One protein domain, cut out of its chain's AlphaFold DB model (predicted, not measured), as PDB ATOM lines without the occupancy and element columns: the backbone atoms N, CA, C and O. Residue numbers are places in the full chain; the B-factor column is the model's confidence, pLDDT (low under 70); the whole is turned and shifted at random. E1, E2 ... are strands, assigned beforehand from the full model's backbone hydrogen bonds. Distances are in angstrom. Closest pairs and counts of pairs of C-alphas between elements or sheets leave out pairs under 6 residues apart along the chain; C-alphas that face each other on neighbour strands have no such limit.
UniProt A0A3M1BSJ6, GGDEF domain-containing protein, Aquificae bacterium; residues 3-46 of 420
ATOM      1  N   HIS A   3      13.632  -5.827   1.370       76.06
ATOM      2  CA  HIS A   3      13.398  -4.474   1.848       76.06
ATOM      3  C   HIS A   3      14.703  -3.683   1.819       76.06
ATOM      4  O   HIS A   3      15.704  -4.081   2.419       76.06
ATOM      5  N   LEU A   4      14.691  -2.574   1.085       77.75
ATOM      6  CA  LEU A   4      15.803  -1.638   1.003       77.75
ATOM      7  C   LEU A   4      15.494  -0.456   1.924       77.75
ATOM      8  O   LEU A   4      14.572   0.312   1.661       77.75
ATOM      9  N   GLU A   5      16.252  -0.331   3.009       74.12
ATOM     10  CA  GLU A   5      16.176   0.817   3.911       74.12
ATOM     11  C   GLU A   5      17.216   1.849   3.462       74.12
ATOM     12  O   GLU A   5      18.423   1.662   3.653       74.12
ATOM     13  N   GLU A   6      16.749   2.934   2.842       75.69
ATOM     14  CA  GLU A   6      17.597   4.043   2.405       75.69
ATOM     15  C   GLU A   6      17.427   5.277   3.292       75.69
ATOM     16  O   GLU A   6      16.319   5.742   3.550       75.69
ATOM     17  N   SER A   7      18.551   5.859   3.701       72.75
ATOM     18  CA  SER A   7      18.632   7.210   4.252       72.75
ATOM     19  C   SER A   7      19.708   8.011   3.510       72.75
ATOM     20  O   SER A   7      20.463   7.469   2.699       72.75
ATOM     21  N   LEU A   8      19.813   9.313   3.794       62.34
ATOM     22  CA  LEU A   8      20.867  10.172   3.238       62.34
ATOM     23  C   LEU A   8      22.288   9.680   3.578       62.34
ATOM     24  O   LEU A   8      23.224   9.984   2.842       62.34
ATOM     25  N   THR A   9      22.451   8.916   4.662       67.56
ATOM     26  CA  THR A   9      23.760   8.511   5.197       67.56
ATOM     27  C   THR A   9      23.964   7.002   5.300       67.56
ATOM     28  O   THR A   9      25.086   6.582   5.557       67.56
ATOM     29  N   SER A  10      22.928   6.177   5.115       75.25
ATOM     30  CA  SER A  10      23.032   4.716   5.216       75.25
ATOM     31  C   SER A  10      22.132   4.003   4.214       75.25
ATOM     32  O   SER A  10      20.960   4.353   4.085       75.25
ATOM     33  N   VAL A  11      22.641   2.949   3.577       81.12
ATOM     34  CA  VAL A  11      21.827   2.031   2.768       81.12
ATOM     35  C   VAL A  11      22.009   0.627   3.304       81.12
ATOM     36  O   VAL A  11      23.105   0.071   3.240       81.12
ATOM     37  N   LYS A  12      20.927   0.048   3.821       80.75
ATOM     38  CA  LYS A  12      20.904  -1.344   4.265       80.75
ATOM     39  C   LYS A  12      19.939  -2.122   3.395       80.75
ATOM     40  O   LYS A  12      18.761  -1.793   3.297       80.75
ATOM     41  N   TYR A  13      20.448  -3.173   2.775       83.44
ATOM     42  CA  TYR A  13      19.630  -4.099   2.017       83.44
ATOM     43  C   TYR A  13      19.348  -5.318   2.882       83.44
ATOM     44  O   TYR A  13      20.273  -6.006   3.325       83.44
ATOM     45  N   ARG A  14      18.069  -5.547   3.178       80.44
ATOM     46  CA  ARG A  14      17.613  -6.671   3.987       80.44
ATOM     47  C   ARG A  14      16.844  -7.649   3.113       80.44
ATOM     48  O   ARG A  14      15.810  -7.305   2.544       80.44
ATOM     49  N   ILE A  15      17.313  -8.890   3.071       84.31
ATOM     50  CA  ILE A  15      16.576 -10.001   2.470       84.31
ATOM     51  C   ILE A  15      16.114 -10.913   3.595       84.31
ATOM     52  O   ILE A  15      16.918 -11.421   4.377       84.31
ATOM     53  N   VAL A  16      14.806 -11.145   3.646       79.00
ATOM     54  CA  VAL A  16      14.217 -12.165   4.511       79.00
ATOM     55  C   VAL A  16      13.850 -13.372   3.659       79.00
ATOM     56  O   VAL A  16      12.910 -13.298   2.854       79.00
ATOM     57  N   ILE A  17      14.591 -14.466   3.845       82.19
ATOM     58  CA  ILE A  17      14.344 -15.756   3.195       82.19
ATOM     59  C   ILE A  17      13.599 -16.648   4.198       82.19
ATOM     60  O   ILE A  17      14.160 -16.991   5.243       82.19
ATOM     61  N   PRO A  18      12.329 -17.002   3.935       77.56
ATOM     62  CA  PRO A  18      11.599 -17.922   4.792       77.56
ATOM     63  C   PRO A  18      12.182 -19.330   4.647       77.56
ATOM     64  O   PRO A  18      12.323 -19.841   3.537       77.56
ATOM     65  N   TYR A  19      12.498 -19.962   5.772       76.88
ATOM     66  CA  TYR A  19      12.934 -21.348   5.816       76.88
ATOM     67  C   TYR A  19      11.708 -22.242   6.000       76.88
ATOM     68  O   TYR A  19      11.021 -22.176   7.023       76.88
ATOM     69  N   ARG A  20      11.395 -23.036   4.974       74.62
ATOM     70  CA  ARG A  20      10.234 -23.931   4.960       74.62
ATOM     71  C   ARG A  20      10.658 -25.359   5.270       74.62
ATOM     72  O   ARG A  20      11.720 -25.797   4.836       74.62
ATOM     73  N   ALA A  21       9.820 -26.070   6.018       69.88
ATOM     74  CA  ALA A  21       9.995 -27.488   6.291       69.88
ATOM     75  C   ALA A  21       9.786 -28.290   5.002       69.88
ATOM     76  O   ALA A  21       8.658 -28.649   4.663       69.88
ATOM     77  N   GLU A  22      10.864 -28.562   4.274       70.81
ATOM     78  CA  GLU A  22      10.853 -29.451   3.116       70.81
ATOM     79  C   GLU A  22      11.838 -30.608   3.336       70.81
ATOM     80  O   GLU A  22      12.959 -30.380   3.803       70.81
ATOM     81  N   PRO A  23      11.442 -31.856   3.036       63.75
ATOM     82  CA  PRO A  23      12.323 -33.007   3.160       63.75
ATOM     83  C   PRO A  23      13.338 -32.981   2.015       63.75
ATOM     84  O   PRO A  23      13.063 -33.416   0.896       63.75
ATOM     85  N   ILE A  24      14.527 -32.450   2.285       64.94
ATOM     86  CA  ILE A  24      15.639 -32.466   1.336       64.94
ATOM     87  C   ILE A  24      16.480 -33.712   1.626       64.94
ATOM     88  O   ILE A  24      16.736 -34.058   2.780       64.94
ATOM     89  N   LYS A  25      16.909 -34.418   0.573       57.94
ATOM     90  CA  LYS A  25      17.721 -35.641   0.680       57.94
ATOM     91  C   LYS A  25      18.950 -35.406   1.575       57.94
ATOM     92  O   LYS A  25      19.898 -34.748   1.159       57.94
ATOM     93  N   GLY A  26      18.926 -35.981   2.779       62.06
ATOM     94  CA  GLY A  26      20.044 -35.995   3.731       62.06
ATOM     95  C   GLY A  26      19.830 -35.208   5.029       62.06
ATOM     96  O   GLY A  26      20.519 -35.497   6.000       62.06
ATOM     97  N   VAL A  27      18.871 -34.275   5.093       62.75
ATOM     98  CA  VAL A  27      18.542 -33.525   6.321       62.75
ATOM     99  C   VAL A  27      17.021 -33.398   6.431       62.75
ATOM    100  O   VAL A  27      16.406 -32.642   5.682       62.75
ATOM    101  N   ASP A  28      16.405 -34.152   7.349       66.81
ATOM    102  CA  ASP A  28      14.953 -34.129   7.574       66.81
ATOM    103  C   ASP A  28      14.589 -33.297   8.809       66.81
ATOM    104  O   ASP A  28      14.667 -33.729   9.961       66.81
ATOM    105  N   CYS A  29      14.179 -32.065   8.539       65.94
ATOM    106  CA  CYS A  29      13.869 -31.050   9.538       65.94
ATOM    107  C   CYS A  29      12.625 -31.406  10.376       65.94
ATOM    108  O   CYS A  29      12.455 -30.885  11.480       65.94
ATOM    109  N   LEU A  30      11.773 -32.307   9.866       66.75
ATOM    110  CA  LEU A  30      10.524 -32.743  10.497       66.75
ATOM    111  C   LEU A  30      10.759 -33.702  11.676       66.75
ATOM    112  O   LEU A  30       9.850 -33.922  12.473       66.75
ATOM    113  N   GLN A  31      11.971 -34.254  11.824       67.88
ATOM    114  CA  GLN A  31      12.319 -35.091  12.978       67.88
ATOM    115  C   GLN A  31      12.661 -34.273  14.229       67.88
ATOM    116  O   GLN A  31      12.399 -34.716  15.348       67.88
ATOM    117  N   CYS A  32      13.216 -33.073  14.054       66.00
ATOM    118  CA  CYS A  32      13.634 -32.209  15.162       66.00
ATOM    119  C   CYS A  32      12.557 -31.186  15.566       66.00
ATOM    120  O   CYS A  32      12.579 -30.688  16.692       66.00
ATOM    121  N   HIS A  33      11.607 -30.873  14.678       68.38
ATOM    122  CA  HIS A  33      10.585 -29.845  14.895       68.38
ATOM    123  C   HIS A  33       9.173 -30.365  14.590       68.38
ATOM    124  O   HIS A  33       8.942 -31.002  13.567       68.38
ATOM    125  N   ARG A  34       8.192 -30.050  15.453       68.81
ATOM    126  CA  ARG A  34       6.765 -30.344  15.210       68.81
ATOM    127  C   ARG A  34       6.179 -29.349  14.201       68.81
ATOM    128  O   ARG A  34       5.546 -28.379  14.607       68.81
ATOM    129  N   ALA A  35       6.394 -29.591  12.912       67.88
ATOM    130  CA  ALA A  35       5.838 -28.794  11.816       67.88
ATOM    131  C   ALA A  35       5.355 -29.693  10.671       67.88
ATOM    132  O   ALA A  35       5.770 -30.846  10.568       67.88
ATOM    133  N   LYS A  36       4.464 -29.188   9.814       72.12
ATOM    134  CA  LYS A  36       3.973 -29.890   8.617       72.12
ATOM    135  C   LYS A  36       4.817 -29.545   7.380       72.12
ATOM    136  O   LYS A  36       5.364 -28.444   7.312       72.12
ATOM    137  N   PRO A  37       4.894 -30.433   6.369       73.81
ATOM    138  CA  PRO A  37       5.567 -30.123   5.108       73.81
ATOM    139  C   PRO A  37       5.029 -28.822   4.491       73.81
ATOM    140  O   PRO A  37       3.819 -28.658   4.341       73.81
ATOM    141  N   GLY A  38       5.927 -27.891   4.167       71.69
ATOM    142  CA  GLY A  38       5.600 -26.563   3.642       71.69
ATOM    143  C   GLY A  38       5.324 -25.478   4.695       71.69
ATOM    144  O   GLY A  38       5.247 -24.302   4.325       71.69
ATOM    145  N   GLU A  39       5.224 -25.811   5.990       75.94
ATOM    146  CA  GLU A  39       5.141 -24.801   7.055       75.94
ATOM    147  C   GLU A  39       6.467 -24.043   7.193       75.94
ATOM    148  O   GLU A  39       7.561 -24.592   7.047       75.94
ATOM    149  N   THR A  40       6.370 -22.738   7.455       78.19
ATOM    150  CA  THR A  40       7.546 -21.886   7.656       78.19
ATOM    151  C   THR A  40       8.064 -22.099   9.075       78.19
ATOM    152  O   THR A  40       7.413 -21.701  10.036       78.19
ATOM    153  N   LEU A  41       9.228 -22.734   9.196       73.19
ATOM    154  CA  LEU A  41       9.881 -23.044  10.472       73.19
ATOM    155  C   LEU A  41      10.550 -21.818  11.098       73.19
ATOM    156  O   LEU A  41      10.753 -21.755  12.306       73.19
ATOM    157  N   GLY A  42      10.909 -20.845  10.267       78.44
ATOM    158  CA  GLY A  42      11.549 -19.608  10.678       78.44
ATOM    159  C   GLY A  42      11.906 -18.756   9.469       78.44
ATOM    160  O   GLY A  42      11.584 -19.093   8.328       78.44
ATOM    161  N   ALA A  43      12.588 -17.643   9.704       81.94
ATOM    162  CA  ALA A  43      13.091 -16.793   8.638       81.94
ATOM    163  C   ALA A  43      14.546 -16.423   8.910       81.94
ATOM    164  O   ALA A  43      14.898 -16.040  10.024       81.94
ATOM    165  N   ILE A  44      15.380 -16.520   7.879       80.38
ATOM    166  CA  ILE A  44      16.749 -16.019   7.920       80.38
ATOM    167  C   ILE A  44      16.702 -14.589   7.387       80.38
ATOM    168  O   ILE A  44      16.331 -14.357   6.235       80.38
ATOM    169  N   SER A  45      17.046 -13.626   8.243       80.62
ATOM    170  CA  SER A  45      17.225 -12.231   7.842       80.62
ATOM    171  C   SER A  45      18.703 -11.979   7.586       80.62
ATOM    172  O   SER A  45      19.503 -11.981   8.518       80.62
ATOM    173  N   LEU A  46      19.058 -11.717   6.333       81.06
ATOM    174  CA  LEU A  46      20.383 -11.241   5.954       81.06
ATOM    175  C   LEU A  46      20.305  -9.728   5.770       81.06
ATOM    176  O   LEU A  46      19.464  -9.240   5.017       81.06
TER     177      LEU A  46
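AT A GLANCE: This is residues 3 to 46 of the 420 residues of the protein "GGDEF domain-containing protein" of Aquificae bacterium (UniProt A0A3M1BSJ6). A long, thin ribbon: one long strand, E2, runs along much of a rod, with the short strand E1 beside its first part and strand E3 beside its later part, so staggered that E1 and E3 stay away from each other. The turn at residues 6 to 11 sticks out at one end of the rod, and residues 21 to 39, a wide loop with no named element, make the other end. The printed part has 44 residues, with no named helix and three named strands, E1, E2 and E3 along the chain, in one sheet of the order E1, E2, E3, antiparallel throughout. The class is all strand, though under half of the residues, 21 of the 44, are in named elements. The whole is extended, with a radius of gyration of the C-alphas of 15.4 A and spans of 47 by 18 by 14 A.

HOW THE PARTS SIT: The printed part begins with strand E1, residues 3 to 6, an edge strand of the sheet. A tight link of 4 residues joins it to E2, residues 11 to 20, and the two form a hairpin. They are antiparallel, with 167 degrees between their N-to-C directions. Among the C-alphas that face each other, those of Leu 4 and Tyr 13 are 4.7 A apart, and so are those of Glu 6 and Val 11. N 3 and O 14 are 2.9 A apart and N 12 and O 5 are 3.0 A apart, both within hydrogen-bond range. E2 is the inner strand, and its pairing is staggered: it pairs with E1 over its residues 11 to 14, and over its residues 15 to 20 with E3, residues 40 to 46, the other edge strand. E2 and E3 are also a hairpin, joined by a long link of 19 residues. They are antiparallel, with 159 degrees between their directions. The C-alphas of Pro 18 and Ala 43, which face each other, are 4.3 A apart, and those of Ile 15 and Leu 46, which also face each other, are 5.3 A apart. N 17 and O 44, 3.0 A apart, are within hydrogen-bond range, and so are N 46 and O 15 at 2.9 A. E1 and E3 are apart, with no C-alpha of the one within 8 A of the other. The three strands make a meander, each strand the antiparallel neighbour of the one before.

IN THESE COORDINATES: E1 runs from His 3 to Glu 6, 4 residues and 9.5 A from first to last C-alpha, and its C-alpha 3 is at (13.398, -4.474, 1.848). E2 runs from Val 11 to Arg 20 and is the longest strand, with 10 residues and 28.5 A; its C-alpha 20 is at (10.234, -23.931, 4.960). E3 runs from Thr 40 to Leu 46, 7 residues and 16.8 A, and its C-alpha 46 is at (20.383, -11.241, 5.954). The C-alphas of the sheet lie up to 3.4 A off the best plane through them.

THE WHOLE: The C-alphas of Leu 8 and Gln 31 are the two farthest apart, 47.1 A, while the first and last printed C-alphas, those of His 3 and Leu 46, are 10.6 A apart. Residues 6 to 11 stand free. The long link, residues 21 to 39, has its C-alphas 10 to 19 A from the mean of the C-alphas. The printed part has no cut. The mean pLDDT of the printed part is 73.2, and 16 residues are under 70: residues 8 to 9, residue 21 and residues 23 to 35.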